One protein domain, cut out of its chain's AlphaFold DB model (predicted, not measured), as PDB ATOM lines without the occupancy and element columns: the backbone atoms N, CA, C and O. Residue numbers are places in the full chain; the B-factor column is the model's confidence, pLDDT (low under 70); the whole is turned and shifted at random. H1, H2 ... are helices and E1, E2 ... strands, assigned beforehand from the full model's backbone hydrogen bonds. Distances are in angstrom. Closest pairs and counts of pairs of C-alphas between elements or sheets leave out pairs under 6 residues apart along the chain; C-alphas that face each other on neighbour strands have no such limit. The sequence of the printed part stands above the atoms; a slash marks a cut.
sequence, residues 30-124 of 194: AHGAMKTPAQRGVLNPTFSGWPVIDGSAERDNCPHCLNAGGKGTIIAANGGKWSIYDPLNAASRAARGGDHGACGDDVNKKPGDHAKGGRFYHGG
ATOM      1  N   ALA A  30     201.542 276.284 196.422       77.69
ATOM      2  CA  ALA A  30     202.620 275.406 195.997       77.69
ATOM      3  C   ALA A  30     203.731 275.391 197.027       77.69
ATOM      4  O   ALA A  30     204.166 276.449 197.487       77.69
ATOM      5  N   HIS A  31     204.149 274.176 197.370       92.12
ATOM      6  CA  HIS A  31     205.189 273.964 198.342       92.12
ATOM      7  C   HIS A  31     206.147 272.862 197.918       92.12
ATOM      8  O   HIS A  31     205.753 271.722 197.646       92.12
ATOM      9  N   GLY A  32     207.421 273.209 197.963       94.44
ATOM     10  CA  GLY A  32     208.512 272.277 197.808       94.44
ATOM     11  C   GLY A  32     209.840 272.961 198.072       94.44
ATOM     12  O   GLY A  32     209.935 274.186 198.057       94.44
ATOM     13  N   ALA A  33     210.857 272.159 198.344       95.38
ATOM     14  CA  ALA A  33     212.209 272.631 198.593       95.38
ATOM     15  C   ALA A  33     213.214 271.689 197.929       95.38
ATOM     16  O   ALA A  33     213.010 270.471 197.910       95.38
ATOM     17  N   MET A  34     214.305 272.248 197.409       95.56
ATOM     18  CA  MET A  34     215.419 271.451 196.906       95.56
ATOM     19  C   MET A  34     216.180 270.852 198.088       95.56
ATOM     20  O   MET A  34     216.774 271.566 198.898       95.56
ATOM     21  N   LYS A  35     216.106 269.527 198.198       94.62
ATOM     22  CA  LYS A  35     216.741 268.733 199.251       94.62
ATOM     23  C   LYS A  35     218.185 268.408 198.895       94.62
ATOM     24  O   LYS A  35     219.058 268.541 199.747       94.62
ATOM     25  N   THR A  36     218.420 268.016 197.643       94.38
ATOM     26  CA  THR A  36     219.743 267.625 197.145       94.38
ATOM     27  C   THR A  36     220.018 268.319 195.807       94.38
ATOM     28  O   THR A  36     219.226 268.138 194.883       94.38
ATOM     29  N   PRO A  37     221.110 269.099 195.682       95.94
ATOM     30  CA  PRO A  37     221.864 269.672 196.798       95.94
ATOM     31  C   PRO A  37     220.958 270.557 197.672       95.94
ATOM     32  O   PRO A  37     219.953 271.084 197.204       95.94
ATOM     33  N   ALA A  38     221.293 270.708 198.949       95.88
ATOM     34  CA  ALA A  38     220.483 271.480 199.889       95.88
ATOM     35  C   ALA A  38     220.363 272.956 199.466       95.88
ATOM     36  O   ALA A  38     221.371 273.650 199.321       95.88
ATOM     37  N   GLN A  39     219.138 273.468 199.299       96.19
ATOM     38  CA  GLN A  39     218.925 274.917 199.195       96.19
ATOM     39  C   GLN A  39     219.203 275.636 200.526       96.19
ATOM     40  O   GLN A  39     219.228 275.040 201.600       96.19
ATOM     41  N   ARG A  40     219.346 276.959 200.469       97.06
ATOM     42  CA  ARG A  40     219.743 277.811 201.607       97.06
ATOM     43  C   ARG A  40     218.866 277.651 202.854       97.06
ATOM     44  O   ARG A  40     219.386 277.502 203.952       97.06
ATOM     45  N   GLY A  41     217.545 277.584 202.682       96.38
ATOM     46  CA  GLY A  41     216.609 277.397 203.798       96.38
ATOM     47  C   GLY A  41     216.621 275.990 204.418       96.38
ATOM     48  O   GLY A  41     216.014 275.779 205.460       96.38
ATOM     49  N   VAL A  42     217.294 275.003 203.811       96.69
ATOM     50  CA  VAL A  42     217.297 273.609 204.307       96.69
ATOM     51  C   VAL A  42     218.640 273.169 204.893       96.69
ATOM     52  O   VAL A  42     218.828 271.983 205.137       96.69
ATOM     53  N   LEU A  43     219.559 274.103 205.171       97.25
ATOM     54  CA  LEU A  43     220.832 273.788 205.836       97.25
ATOM     55  C   LEU A  43     220.627 273.255 207.265       97.25
ATOM     56  O   LEU A  43     221.314 272.321 207.684       97.25
ATOM     57  N   ASN A  44     219.645 273.808 207.982       96.69
ATOM     58  CA  ASN A  44     219.212 273.374 209.312       96.69
ATOM     59  C   ASN A  44     217.697 273.099 209.307       96.69
ATOM     60  O   ASN A  44     216.914 273.909 209.818       96.69
ATOM     61  N   PRO A  45     217.254 272.009 208.658       93.25
ATOM     62  CA  PRO A  45     215.854 271.822 208.310       93.25
ATOM     63  C   PRO A  45     214.990 271.523 209.540       93.25
ATOM     64  O   PRO A  45     215.416 270.874 210.495       93.25
ATOM     65  N   THR A  46     213.725 271.941 209.482       90.12
ATOM     66  CA  THR A  46     212.668 271.531 210.427       90.12
ATOM     67  C   THR A  46     211.923 270.273 209.981       90.12
ATOM     68  O   THR A  46     211.088 269.738 210.712       90.12
ATOM     69  N   PHE A  47     212.225 269.778 208.780       88.12
ATOM     70  CA  PHE A  47     211.614 268.588 208.215       88.12
ATOM     71  C   PHE A  47     212.204 267.305 208.790       88.12
ATOM     72  O   PHE A  47     213.401 267.039 208.673       88.12
ATOM     73  N   SER A  48     211.335 266.465 209.354       86.56
ATOM     74  CA  SER A  48     211.724 265.133 209.813       86.56
ATOM     75  C   SER A  48     212.306 264.306 208.661       86.56
ATOM     76  O   SER A  48     211.742 264.264 207.568       86.56
ATOM     77  N   GLY A  49     213.445 263.655 208.906       87.38
ATOM     78  CA  GLY A  49     214.130 262.805 207.928       87.38
ATOM     79  C   GLY A  49     215.008 263.544 206.913       87.38
ATOM     80  O   GLY A  49     215.601 262.892 206.054       87.38
ATOM     81  N   TRP A  50     215.123 264.872 206.992       91.62
ATOM     82  CA  TRP A  50     216.062 265.632 206.166       91.62
ATOM     83  C   TRP A  50     217.403 265.777 206.896       91.62
ATOM     84  O   TRP A  50     217.408 266.017 208.107       91.62
ATOM     85  N   PRO A  51     218.542 265.617 206.199       91.44
ATOM     86  CA  PRO A  51     219.849 265.733 206.831       91.44
ATOM     87  C   PRO A  51     220.096 267.172 207.298       91.44
ATOM     88  O   PRO A  51     219.840 268.125 206.565       91.44
ATOM     89  N   VAL A  52     220.631 267.325 208.509       95.69
ATOM     90  CA  VAL A  52     221.182 268.605 208.969       95.69
ATOM     91  C   VAL A  52     222.543 268.781 208.307       95.69
ATOM     92  O   VAL A  52     223.463 268.017 208.594       95.69
ATOM     93  N   ILE A  53     222.660 269.766 207.417       96.50
ATOM     94  CA  ILE A  53     223.915 270.092 206.730       96.50
ATOM     95  C   ILE A  53     224.817 270.923 207.646       96.50
ATOM     96  O   ILE A  53     225.995 270.614 207.794       96.50
ATOM     97  N   ASP A  54     224.251 271.936 208.309       97.00
ATOM     98  CA  ASP A  54     224.941 272.751 209.309       97.00
ATOM     99  C   ASP A  54     223.965 273.176 210.416       97.00
ATOM    100  O   ASP A  54     223.043 273.962 210.197       97.00
ATOM    101  N   GLY A  55     224.177 272.670 211.635       96.62
ATOM    102  CA  GLY A  55     223.332 272.979 212.791       96.62
ATOM    103  C   GLY A  55     223.454 274.416 213.311       96.62
ATOM    104  O   GLY A  55     222.618 274.822 214.120       96.62
ATOM    105  N   SER A  56     224.467 275.169 212.870       96.94
ATOM    106  CA  SER A  56     224.662 276.583 213.203       96.94
ATOM    107  C   SER A  56     223.897 277.533 212.276       96.94
ATOM    108  O   SER A  56     223.676 278.684 212.653       96.94
ATOM    109  N   ALA A  57     223.458 277.061 211.101       97.69
ATOM    110  CA  ALA A  57     222.633 277.853 210.197       97.69
ATOM    111  C   ALA A  57     221.269 278.158 210.832       97.69
ATOM    112  O   ALA A  57     220.715 277.352 211.591       97.69
ATOM    113  N   GLU A  58     220.710 279.327 210.517       97.44
ATOM    114  CA  GLU A  58     219.393 279.712 211.015       97.44
ATOM    115  C   GLU A  58     218.319 278.736 210.509       97.44
ATOM    116  O   GLU A  58     218.304 278.355 209.338       97.44
ATOM    117  N   ARG A  59     217.420 278.309 211.404       96.50
ATOM    118  CA  ARG A  59     216.326 277.402 211.038       96.50
ATOM    119  C   ARG A  59     215.262 278.171 210.272       96.50
ATOM    120  O   ARG A  59     214.558 278.999 210.855       96.50
ATOM    121  N   ASP A  60     215.098 277.848 208.998       96.38
ATOM    122  CA  ASP A  60     213.878 278.193 208.284       96.38
ATOM    123  C   ASP A  60     212.778 277.205 208.696       96.38
ATOM    124  O   ASP A  60     212.912 275.988 208.546       96.38
ATOM    125  N   ASN A  61     211.685 277.724 209.252       95.12
ATOM    126  CA  ASN A  61     210.544 276.905 209.652       95.12
ATOM    127  C   ASN A  61     209.639 276.547 208.466       95.12
ATOM    128  O   ASN A  61     208.870 275.592 208.572       95.12
ATOM    129  N   CYS A  62     209.725 277.284 207.354       94.44
ATOM    130  CA  CYS A  62     208.999 276.971 206.133       94.44
ATOM    131  C   CYS A  62     209.850 277.118 204.858       94.44
ATOM    132  O   CYS A  62     209.467 277.848 203.942       94.44
ATOM    133  N   PRO A  63     210.931 276.335 204.700       95.00
ATOM    134  CA  PRO A  63     211.763 276.413 203.500       95.00
ATOM    135  C   PRO A  63     211.046 275.903 202.243       95.00
ATOM    136  O   PRO A  63     211.472 276.169 201.125       95.00
ATOM    137  N   HIS A  64     209.928 275.192 202.415       94.44
ATOM    138  CA  HIS A  64     209.027 274.789 201.337       94.44
ATOM    139  C   HIS A  64     208.011 275.865 200.939       94.44
ATOM    140  O   HIS A  64     207.352 275.701 199.919       94.44
ATOM    141  N   CYS A  65     207.854 276.944 201.718       94.06
ATOM    142  CA  CYS A  65     206.949 278.058 201.410       94.06
ATOM    143  C   CYS A  65     207.531 279.039 200.385       94.06
ATOM    144  O   CYS A  65     206.903 280.062 200.116       94.06
ATOM    145  N   LEU A  66     208.727 278.783 199.851       94.38
ATOM    146  CA  LEU A  66     209.512 279.741 199.078       94.38
ATOM    147  C   LEU A  66     208.950 279.944 197.657       94.38
ATOM    148  O   LEU A  66     209.494 279.482 196.661       94.38
ATOM    149  N   ASN A  67     207.803 280.618 197.588       93.00
ATOM    150  CA  ASN A  67     206.982 280.842 196.397       93.00
ATOM    151  C   ASN A  67     206.845 282.341 196.071       93.00
ATOM    152  O   ASN A  67     205.796 282.785 195.598       93.00
ATOM    153  N   ALA A  68     207.896 283.117 196.358       93.12
ATOM    154  CA  ALA A  68     208.003 284.548 196.076       93.12
ATOM    155  C   ALA A  68     206.915 285.424 196.721       93.12
ATOM    156  O   ALA A  68     206.460 286.400 196.132       93.12
ATOM    157  N   GLY A  69     206.472 285.070 197.931       91.69
ATOM    158  CA  GLY A  69     205.390 285.783 198.627       91.69
ATOM    159  C   GLY A  69     203.983 285.388 198.156       91.69
ATOM    160  O   GLY A  69     202.986 285.936 198.626       91.69
ATOM    161  N   GLY A  70     203.881 284.401 197.262       89.94
ATOM    162  CA  GLY A  70     202.630 283.832 196.781       89.94
ATOM    163  C   GLY A  70     202.052 284.532 195.548       89.94
ATOM    164  O   GLY A  70     202.542 285.547 195.054       89.94
ATOM    165  N   LYS A  71     200.945 283.975 195.035       87.50
ATOM    166  CA  LYS A  71     200.307 284.396 193.772       87.50
ATOM    167  C   LYS A  71     200.007 285.900 193.704       87.50
ATOM    168  O   LYS A  71     200.118 286.485 192.631       87.50
ATOM    169  N   GLY A  72     199.594 286.507 194.820       89.12
ATOM    170  CA  GLY A  72     199.278 287.936 194.884       89.12
ATOM    171  C   GLY A  72     200.492 288.810 194.568       89.12
ATOM    172  O   GLY A  72     200.397 289.676 193.699       89.12
ATOM    173  N   THR A  73     201.632 288.521 195.203       90.75
ATOM    174  CA  THR A  73     202.903 289.208 194.945       90.75
ATOM    175  C   THR A  73     203.337 289.036 193.494       90.75
ATOM    176  O   THR A  73     203.597 290.034 192.826       90.75
ATOM    177  N   ILE A  74     203.330 287.806 192.970       88.81
ATOM    178  CA  ILE A  74     203.716 287.528 191.574       88.81
ATOM    179  C   ILE A  74     202.857 288.325 190.581       88.81
ATOM    180  O   ILE A  74     203.370 288.947 189.653       88.81
ATOM    181  N   ILE A  75     201.532 288.333 190.768       88.62
ATOM    182  CA  ILE A  75     200.618 289.076 189.889       88.62
ATOM    183  C   ILE A  75     200.891 290.578 189.965       88.62
ATOM    184  O   ILE A  75     200.892 291.239 188.928       88.62
ATOM    185  N   ALA A  76     201.111 291.112 191.168       89.38
ATOM    186  CA  ALA A  76     201.418 292.523 191.356       89.38
ATOM    187  C   ALA A  76     202.741 292.906 190.674       89.38
ATOM    188  O   ALA A  76     202.791 293.915 189.972       89.38
ATOM    189  N   ALA A  77     203.773 292.069 190.809       85.94
ATOM    190  CA  ALA A  77     205.070 292.270 190.176       85.94
ATOM    191  C   ALA A  77     204.987 292.225 188.639       85.94
ATOM    192  O   ALA A  77     205.640 293.006 187.954       85.94
ATOM    193  N   ASN A  78     204.110 291.382 188.088       80.94
ATOM    194  CA  ASN A  78     203.903 291.236 186.646       80.94
ATOM    195  C   ASN A  78     202.788 292.149 186.080       80.94
ATOM    196  O   ASN A  78     202.033 291.763 185.182       80.94
ATOM    197  N   GLY A  79     202.617 293.356 186.632       80.25
ATOM    198  CA  GLY A  79     201.697 294.365 186.085       80.25
ATOM    199  C   GLY A  79     200.205 294.012 186.178       80.25
ATOM    200  O   GLY A  79     199.395 294.530 185.408       80.25
ATOM    201  N   GLY A  80     199.820 293.125 187.100       81.50
ATOM    202  CA  GLY A  80     198.423 292.838 187.438       81.50
ATOM    203  C   GLY A  80     197.760 291.709 186.646       81.50
ATOM    204  O   GLY A  80     196.556 291.495 186.799       81.50
ATOM    205  N   LYS A  81     198.500 290.956 185.817       80.12
ATOM    206  CA  LYS A  81     197.962 289.792 185.090       80.12
ATOM    207  C   LYS A  81     198.784 288.533 185.344       80.12
ATOM    208  O   LYS A  81     200.007 288.524 185.225       80.12
ATOM    209  N   TRP A  82     198.085 287.434 185.630       80.62
ATOM    210  CA  TRP A  82     198.701 286.110 185.620       80.62
ATOM    211  C   TRP A  82     198.992 285.694 184.177       80.62
ATOM    212  O   TRP A  82     198.082 285.617 183.352       80.62
ATOM    213  N   SER A  83     200.251 285.401 183.884       76.00
ATOM    214  CA  SER A  83     200.666 284.690 182.677       76.00
ATOM    215  C   SER A  83     200.969 283.236 183.039       76.00
ATOM    216  O   SER A  83     201.316 282.942 184.180       76.00
ATOM    217  N   ILE A  84     200.842 282.306 182.094       79.50
ATOM    218  CA  ILE A  84     201.378 280.947 182.260       79.50
ATOM    219  C   ILE A  84     202.868 280.996 181.912       79.50
ATOM    220  O   ILE A  84     203.256 281.645 180.939       79.50
ATOM    221  N   TYR A  85     203.708 280.366 182.736       83.00
ATOM    222  CA  TYR A  85     205.128 280.228 182.423       83.00
ATOM    223  C   TYR A  85     205.325 279.121 181.378       83.00
ATOM    224  O   TYR A  85     204.977 277.965 181.622       83.00
ATOM    225  N   ASP A  86     205.870 279.482 180.219       84.44
ATOM    226  CA  ASP A  86     206.246 278.565 179.144       84.44
ATOM    227  C   ASP A  86     207.779 278.558 179.031       84.44
ATOM    228  O   ASP A  86     208.369 279.566 178.625       84.44
ATOM    229  N   PRO A  87     208.447 277.436 179.351       78.56
ATOM    230  CA  PRO A  87     209.901 277.387 179.408       78.56
ATOM    231  C   PRO A  87     210.524 277.331 178.013       78.56
ATOM    232  O   PRO A  87     211.738 277.479 177.866       78.56
ATOM    233  N   LEU A  88     209.724 277.103 176.967       81.50
ATOM    234  CA  LEU A  88     210.159 277.085 175.576       81.50
ATOM    235  C   LEU A  88     210.051 278.484 174.956       81.50
ATOM    236  O   LEU A  88     210.854 278.839 174.091       81.50
ATOM    237  N   ASN A  89     209.172 279.335 175.482       84.19
ATOM    238  CA  ASN A  89     208.992 280.705 175.022       84.19
ATOM    239  C   ASN A  89     209.989 281.687 175.672       84.19
ATOM    240  O   ASN A  89     209.971 281.930 176.877       84.19
ATOM    241  N   ALA A  90     210.839 282.318 174.855       79.19
ATOM    242  CA  ALA A  90     211.844 283.272 175.336       79.19
ATOM    243  C   ALA A  90     211.250 284.521 176.010       79.19
ATOM    244  O   ALA A  90     211.815 285.002 176.989       79.19
ATOM    245  N   ALA A  91     210.108 285.019 175.529       79.50
ATOM    246  CA  ALA A  91     209.431 286.160 176.137       79.50
ATOM    247  C   ALA A  91     208.817 285.793 177.497       79.50
ATOM    248  O   ALA A  91     208.885 286.588 178.428       79.50
ATOM    249  N   SER A  92     208.282 284.572 177.637       81.31
ATOM    250  CA  SER A  92     207.795 284.059 178.921       81.31
ATOM    251  C   SER A  92     208.933 283.968 179.941       81.31
ATOM    252  O   SER A  92     208.789 284.487 181.042       81.31
ATOM    253  N   ARG A  93     210.100 283.425 179.557       78.62
ATOM    254  CA  ARG A  93     211.302 283.395 180.417       78.62
ATOM    255  C   ARG A  93     211.766 284.790 180.832       78.62
ATOM    256  O   ARG A  93     212.007 285.022 182.011       78.62
ATOM    257  N   ALA A  94     211.848 285.727 179.887       73.94
ATOM    258  CA  ALA A  94     212.251 287.100 180.184       73.94
ATOM    259  C   ALA A  94     211.277 287.798 181.150       73.94
ATOM    260  O   ALA A  94     211.714 288.512 182.049       73.94
ATOM    261  N   ALA A  95     209.970 287.553 181.011       71.94
ATOM    262  CA  ALA A  95     208.946 288.142 181.872       71.94
ATOM    263  C   ALA A  95     209.004 287.651 183.333       71.94
ATOM    264  O   ALA A  95     208.535 288.362 184.219       71.94
ATOM    265  N   ARG A  96     209.588 286.472 183.603       76.06
ATOM    266  CA  ARG A  96     209.730 285.918 184.965       76.06
ATOM    267  C   ARG A  96     210.931 286.435 185.740       76.06
ATOM    268  O   ARG A  96     210.943 286.369 186.957       76.06
ATOM    269  N   GLY A  97     211.926 287.020 185.075       74.25
ATOM    270  CA  GLY A  97     213.126 287.501 185.770       74.25
ATOM    271  C   GLY A  97     212.850 288.553 186.858       74.25
ATOM    272  O   GLY A  97     213.693 288.759 187.730       74.25
ATOM    273  N   GLY A  98     211.687 289.215 186.807       79.75
ATOM    274  CA  GLY A  98     211.300 290.285 187.724       79.75
ATOM    275  C   GLY A  98     210.065 290.016 188.583       79.75
ATOM    276  O   GLY A  98     209.633 290.945 189.257       79.75
ATOM    277  N   ASP A  99     209.468 288.819 188.570       87.12
ATOM    278  CA  ASP A  99     208.299 288.538 189.422       87.12
ATOM    279  C   ASP A  99     208.653 287.873 190.761       87.12
ATOM    280  O   ASP A  99     207.851 287.910 191.692       87.12
ATOM    281  N   HIS A 100     209.885 287.387 190.910       90.50
ATOM    282  CA  HIS A 100     210.411 286.787 192.134       90.50
ATOM    283  C   HIS A 100     211.843 287.253 192.445       90.50
ATOM    284  O   HIS A 100     212.582 287.715 191.576       90.50
ATOM    285  N   GLY A 101     212.277 287.105 193.699       91.50
ATOM    286  CA  GLY A 101     213.694 287.180 194.049       91.50
ATOM    287  C   GLY A 101     214.479 286.014 193.436       91.50
ATOM    288  O   GLY A 101     213.937 284.929 193.225       91.50
ATOM    289  N   ALA A 102     215.774 286.207 193.169       89.69
ATOM    290  CA  ALA A 102     216.615 285.188 192.525       89.69
ATOM    291  C   ALA A 102     216.730 283.876 193.327       89.69
ATOM    292  O   ALA A 102     216.978 282.821 192.754       89.69
ATOM    293  N   CYS A 103     216.515 283.941 194.644       92.75
ATOM    294  CA  CYS A 103     216.497 282.791 195.547       92.75
ATOM    295  C   CYS A 103     215.088 282.486 196.088       92.75
ATOM    296  O   CYS A 103     214.969 281.906 197.157       92.75
ATOM    297  N   GLY A 104     214.027 282.894 195.381       92.62
ATOM    298  CA  GLY A 104     212.636 282.526 195.680       92.62
ATOM    299  C   GLY A 104     211.917 283.372 196.741       92.62
ATOM    300  O   GLY A 104     210.727 283.164 196.978       92.62
ATOM    301  N   ASP A 105     212.596 284.349 197.348       95.31
ATOM    302  CA  ASP A 105     211.964 285.374 198.188       95.31
ATOM    303  C   ASP A 105     211.026 286.294 197.377       95.31
ATOM    304  O   ASP A 105     211.091 286.362 196.148       95.31
ATOM    305  N   ASP A 106     210.174 287.051 198.073       93.81
ATOM    306  CA  ASP A 106     209.388 288.145 197.481       93.81
ATOM    307  C   ASP A 106     210.303 289.148 196.753       93.81
ATOM    308  O   ASP A 106     211.334 289.575 197.285       93.81
ATOM    309  N   VAL A 107     209.918 289.561 195.542       90.81
ATOM    310  CA  VAL A 107     210.701 290.499 194.728       90.81
ATOM    311  C   VAL A 107     210.915 291.857 195.409       90.81
ATOM    312  O   VAL A 107     211.937 292.501 195.180       90.81
ATOM    313  N   ASN A 108     210.023 292.290 196.296       91.00
ATOM    314  CA  ASN A 108     210.130 293.565 197.006       91.00
ATOM    315  C   ASN A 108     211.012 293.483 198.258       91.00
ATOM    316  O   ASN A 108     211.355 294.512 198.841       91.00
ATOM    317  N   LYS A 109     211.407 292.278 198.684       93.06
ATOM    318  CA  LYS A 109     212.258 292.090 199.859       93.06
ATOM    319  C   LYS A 109     213.733 292.249 199.482       93.06
ATOM    320  O   LYS A 109     214.233 291.561 198.589       93.06
ATOM    321  N   LYS A 110     214.426 293.196 200.129       92.25
ATOM    322  CA  LYS A 110     215.816 293.573 199.815       92.25
ATOM    323  C   LYS A 110     216.653 293.777 201.099       92.25
ATOM    324  O   LYS A 110     216.403 294.753 201.804       92.25
ATOM    325  N   PRO A 111     217.644 292.906 201.389       92.19
ATOM    326  CA  PRO A 111     217.866 291.610 200.738       92.19
ATOM    327  C   PRO A 111     216.695 290.653 201.017       92.19
ATOM    328  O   PRO A 111     216.030 290.763 202.047       92.19
ATOM    329  N   GLY A 112     216.428 289.724 200.095       95.25
ATOM    330  CA  GLY A 112     215.584 288.561 200.392       95.25
ATOM    331  C   GLY A 112     216.210 287.739 201.522       95.25
ATOM    332  O   GLY A 112     217.428 287.791 201.695       95.25
ATOM    333  N   ASP A 113     215.421 286.989 202.300       97.31
ATOM    334  CA  ASP A 113     215.987 286.233 203.430       97.31
ATOM    335  C   ASP A 113     216.982 285.164 202.964       97.31
ATOM    336  O   ASP A 113     217.891 284.815 203.713       97.31
ATOM    337  N   HIS A 114     216.837 284.672 201.734       97.19
ATOM    338  CA  HIS A 114     217.702 283.661 201.142       97.19
ATOM    339  C   HIS A 114     218.789 284.253 200.247       97.19
ATOM    340  O   HIS A 114     219.674 283.521 199.818       97.19
ATOM    341  N   ALA A 115     218.759 285.549 199.943       95.69
ATOM    342  CA  ALA A 115     219.809 286.226 199.180       95.69
ATOM    343  C   ALA A 115     220.947 286.701 200.097       95.69
ATOM    344  O   ALA A 115     220.777 286.784 201.311       95.69
ATOM    345  N   LYS A 116     222.104 287.065 199.532       95.94
ATOM    346  CA  LYS A 116     223.228 287.646 200.282       95.94
ATOM    347  C   LYS A 116     222.788 288.791 201.200       95.94
ATOM    348  O   LYS A 116     222.137 289.740 200.772       95.94
ATOM    349  N   GLY A 117     223.195 288.699 202.468       95.50
ATOM    350  CA  GLY A 117     222.788 289.618 203.541       95.50
ATOM    351  C   GLY A 117     221.468 289.240 204.225       95.50
ATOM    352  O   GLY A 117     221.115 289.849 205.232       95.50
ATOM    353  N   GLY A 118     220.757 288.241 203.703       96.81
ATOM    354  CA  GLY A 118     219.583 287.635 204.311       96.81
ATOM    355  C   GLY A 118     219.925 286.606 205.389       96.81
ATOM    356  O   GLY A 118     221.042 286.090 205.475       96.81
ATOM    357  N   ARG A 119     218.920 286.298 206.207       96.38
ATOM    358  CA  ARG A 119     218.992 285.403 207.373       96.38
ATOM    359  C   ARG A 119     219.436 283.978 207.038       96.38
ATOM    360  O   ARG A 119     220.246 283.395 207.751       96.38
ATOM    361  N   PHE A 120     218.959 283.441 205.921       97.50
ATOM    362  CA  PHE A 120     219.227 282.068 205.491       97.50
ATOM    363  C   PHE A 120     220.393 281.966 204.500       97.50
ATOM    364  O   PHE A 120     220.693 280.881 204.018       97.50
ATOM    365  N   TYR A 121     221.078 283.073 204.185       97.19
ATOM    366  CA  TYR A 121     222.212 283.060 203.256       97.19
ATOM    367  C   TYR A 121     223.388 282.213 203.755       97.19
ATOM    368  O   TYR A 121     224.093 281.616 202.943       97.19
ATOM    369  N   HIS A 122     223.612 282.190 205.077       97.44
ATOM    370  CA  HIS A 122     224.663 281.415 205.755       97.44
ATOM    371  C   HIS A 122     226.033 281.492 205.058       97.44
ATOM    372  O   HIS A 122     226.682 280.486 204.770       97.44
ATOM    373  N   GLY A 123     226.439 282.712 204.695       95.50
ATOM    374  CA  GLY A 123     227.720 282.976 204.035       95.50
ATOM    375  C   GLY A 123     227.881 282.365 202.638       95.50
ATOM    376  O   GLY A 123     229.009 282.272 202.166       95.50
ATOM    377  N   GLY A 124     226.799 281.930 201.981       93.88
ATOM    378  CA  GLY A 124     226.875 281.280 200.671       93.88
ATOM    379  C   GLY A 124     227.530 279.896 200.725       93.88
ATOM    380  O   GLY A 124     228.233 279.519 199.789       93.88
TER     381      GLY A 124
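What this domain is: This is residues 30 to 124 of the 194 residues of the protein "Chitin-binding type-4 domain-containing protein" of Porphyra umbilicalis (UniProt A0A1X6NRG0). With little regular structure, this is an elongated body made mostly of loops, with the short helices H1 and H2 towards one end and the looped stretch around Ser 56 at the other. Residues 86 to 91 stick out at the helical end. The printed part has 95 residues, with one named strand and two named helices in the order E1, H1, H2; the class is mixed, with 20 residues in named elements. It is only just compact, close to loose, with a radius of gyration of the C-alphas of 14.5 A, and spans 41 by 25 by 21 A.

How they stand to each other: E1, residues 31 to 36, pairs with no named strand. It is apart from H1, residues 71 to 77, and from H2, residues 90 to 96. H1 and H2 are apart too. In both helices every O i to N i+4 pair is within hydrogen-bond range.

Where its parts are: E1 is 15.9 A long from C-alpha 31 at (205.189, 273.964, 198.342). H1 measures 9.9 A and H2 10.2 A, ending at C-alpha 96 (209.730, 285.918, 184.965).

The domain as a whole: The C-alphas farthest apart, of Ser 56 and Asn 89, are 41.5 A apart. Both links are long, 34 and 12 residues. The printed part has no cut, and no printed residue is under pLDDT 70.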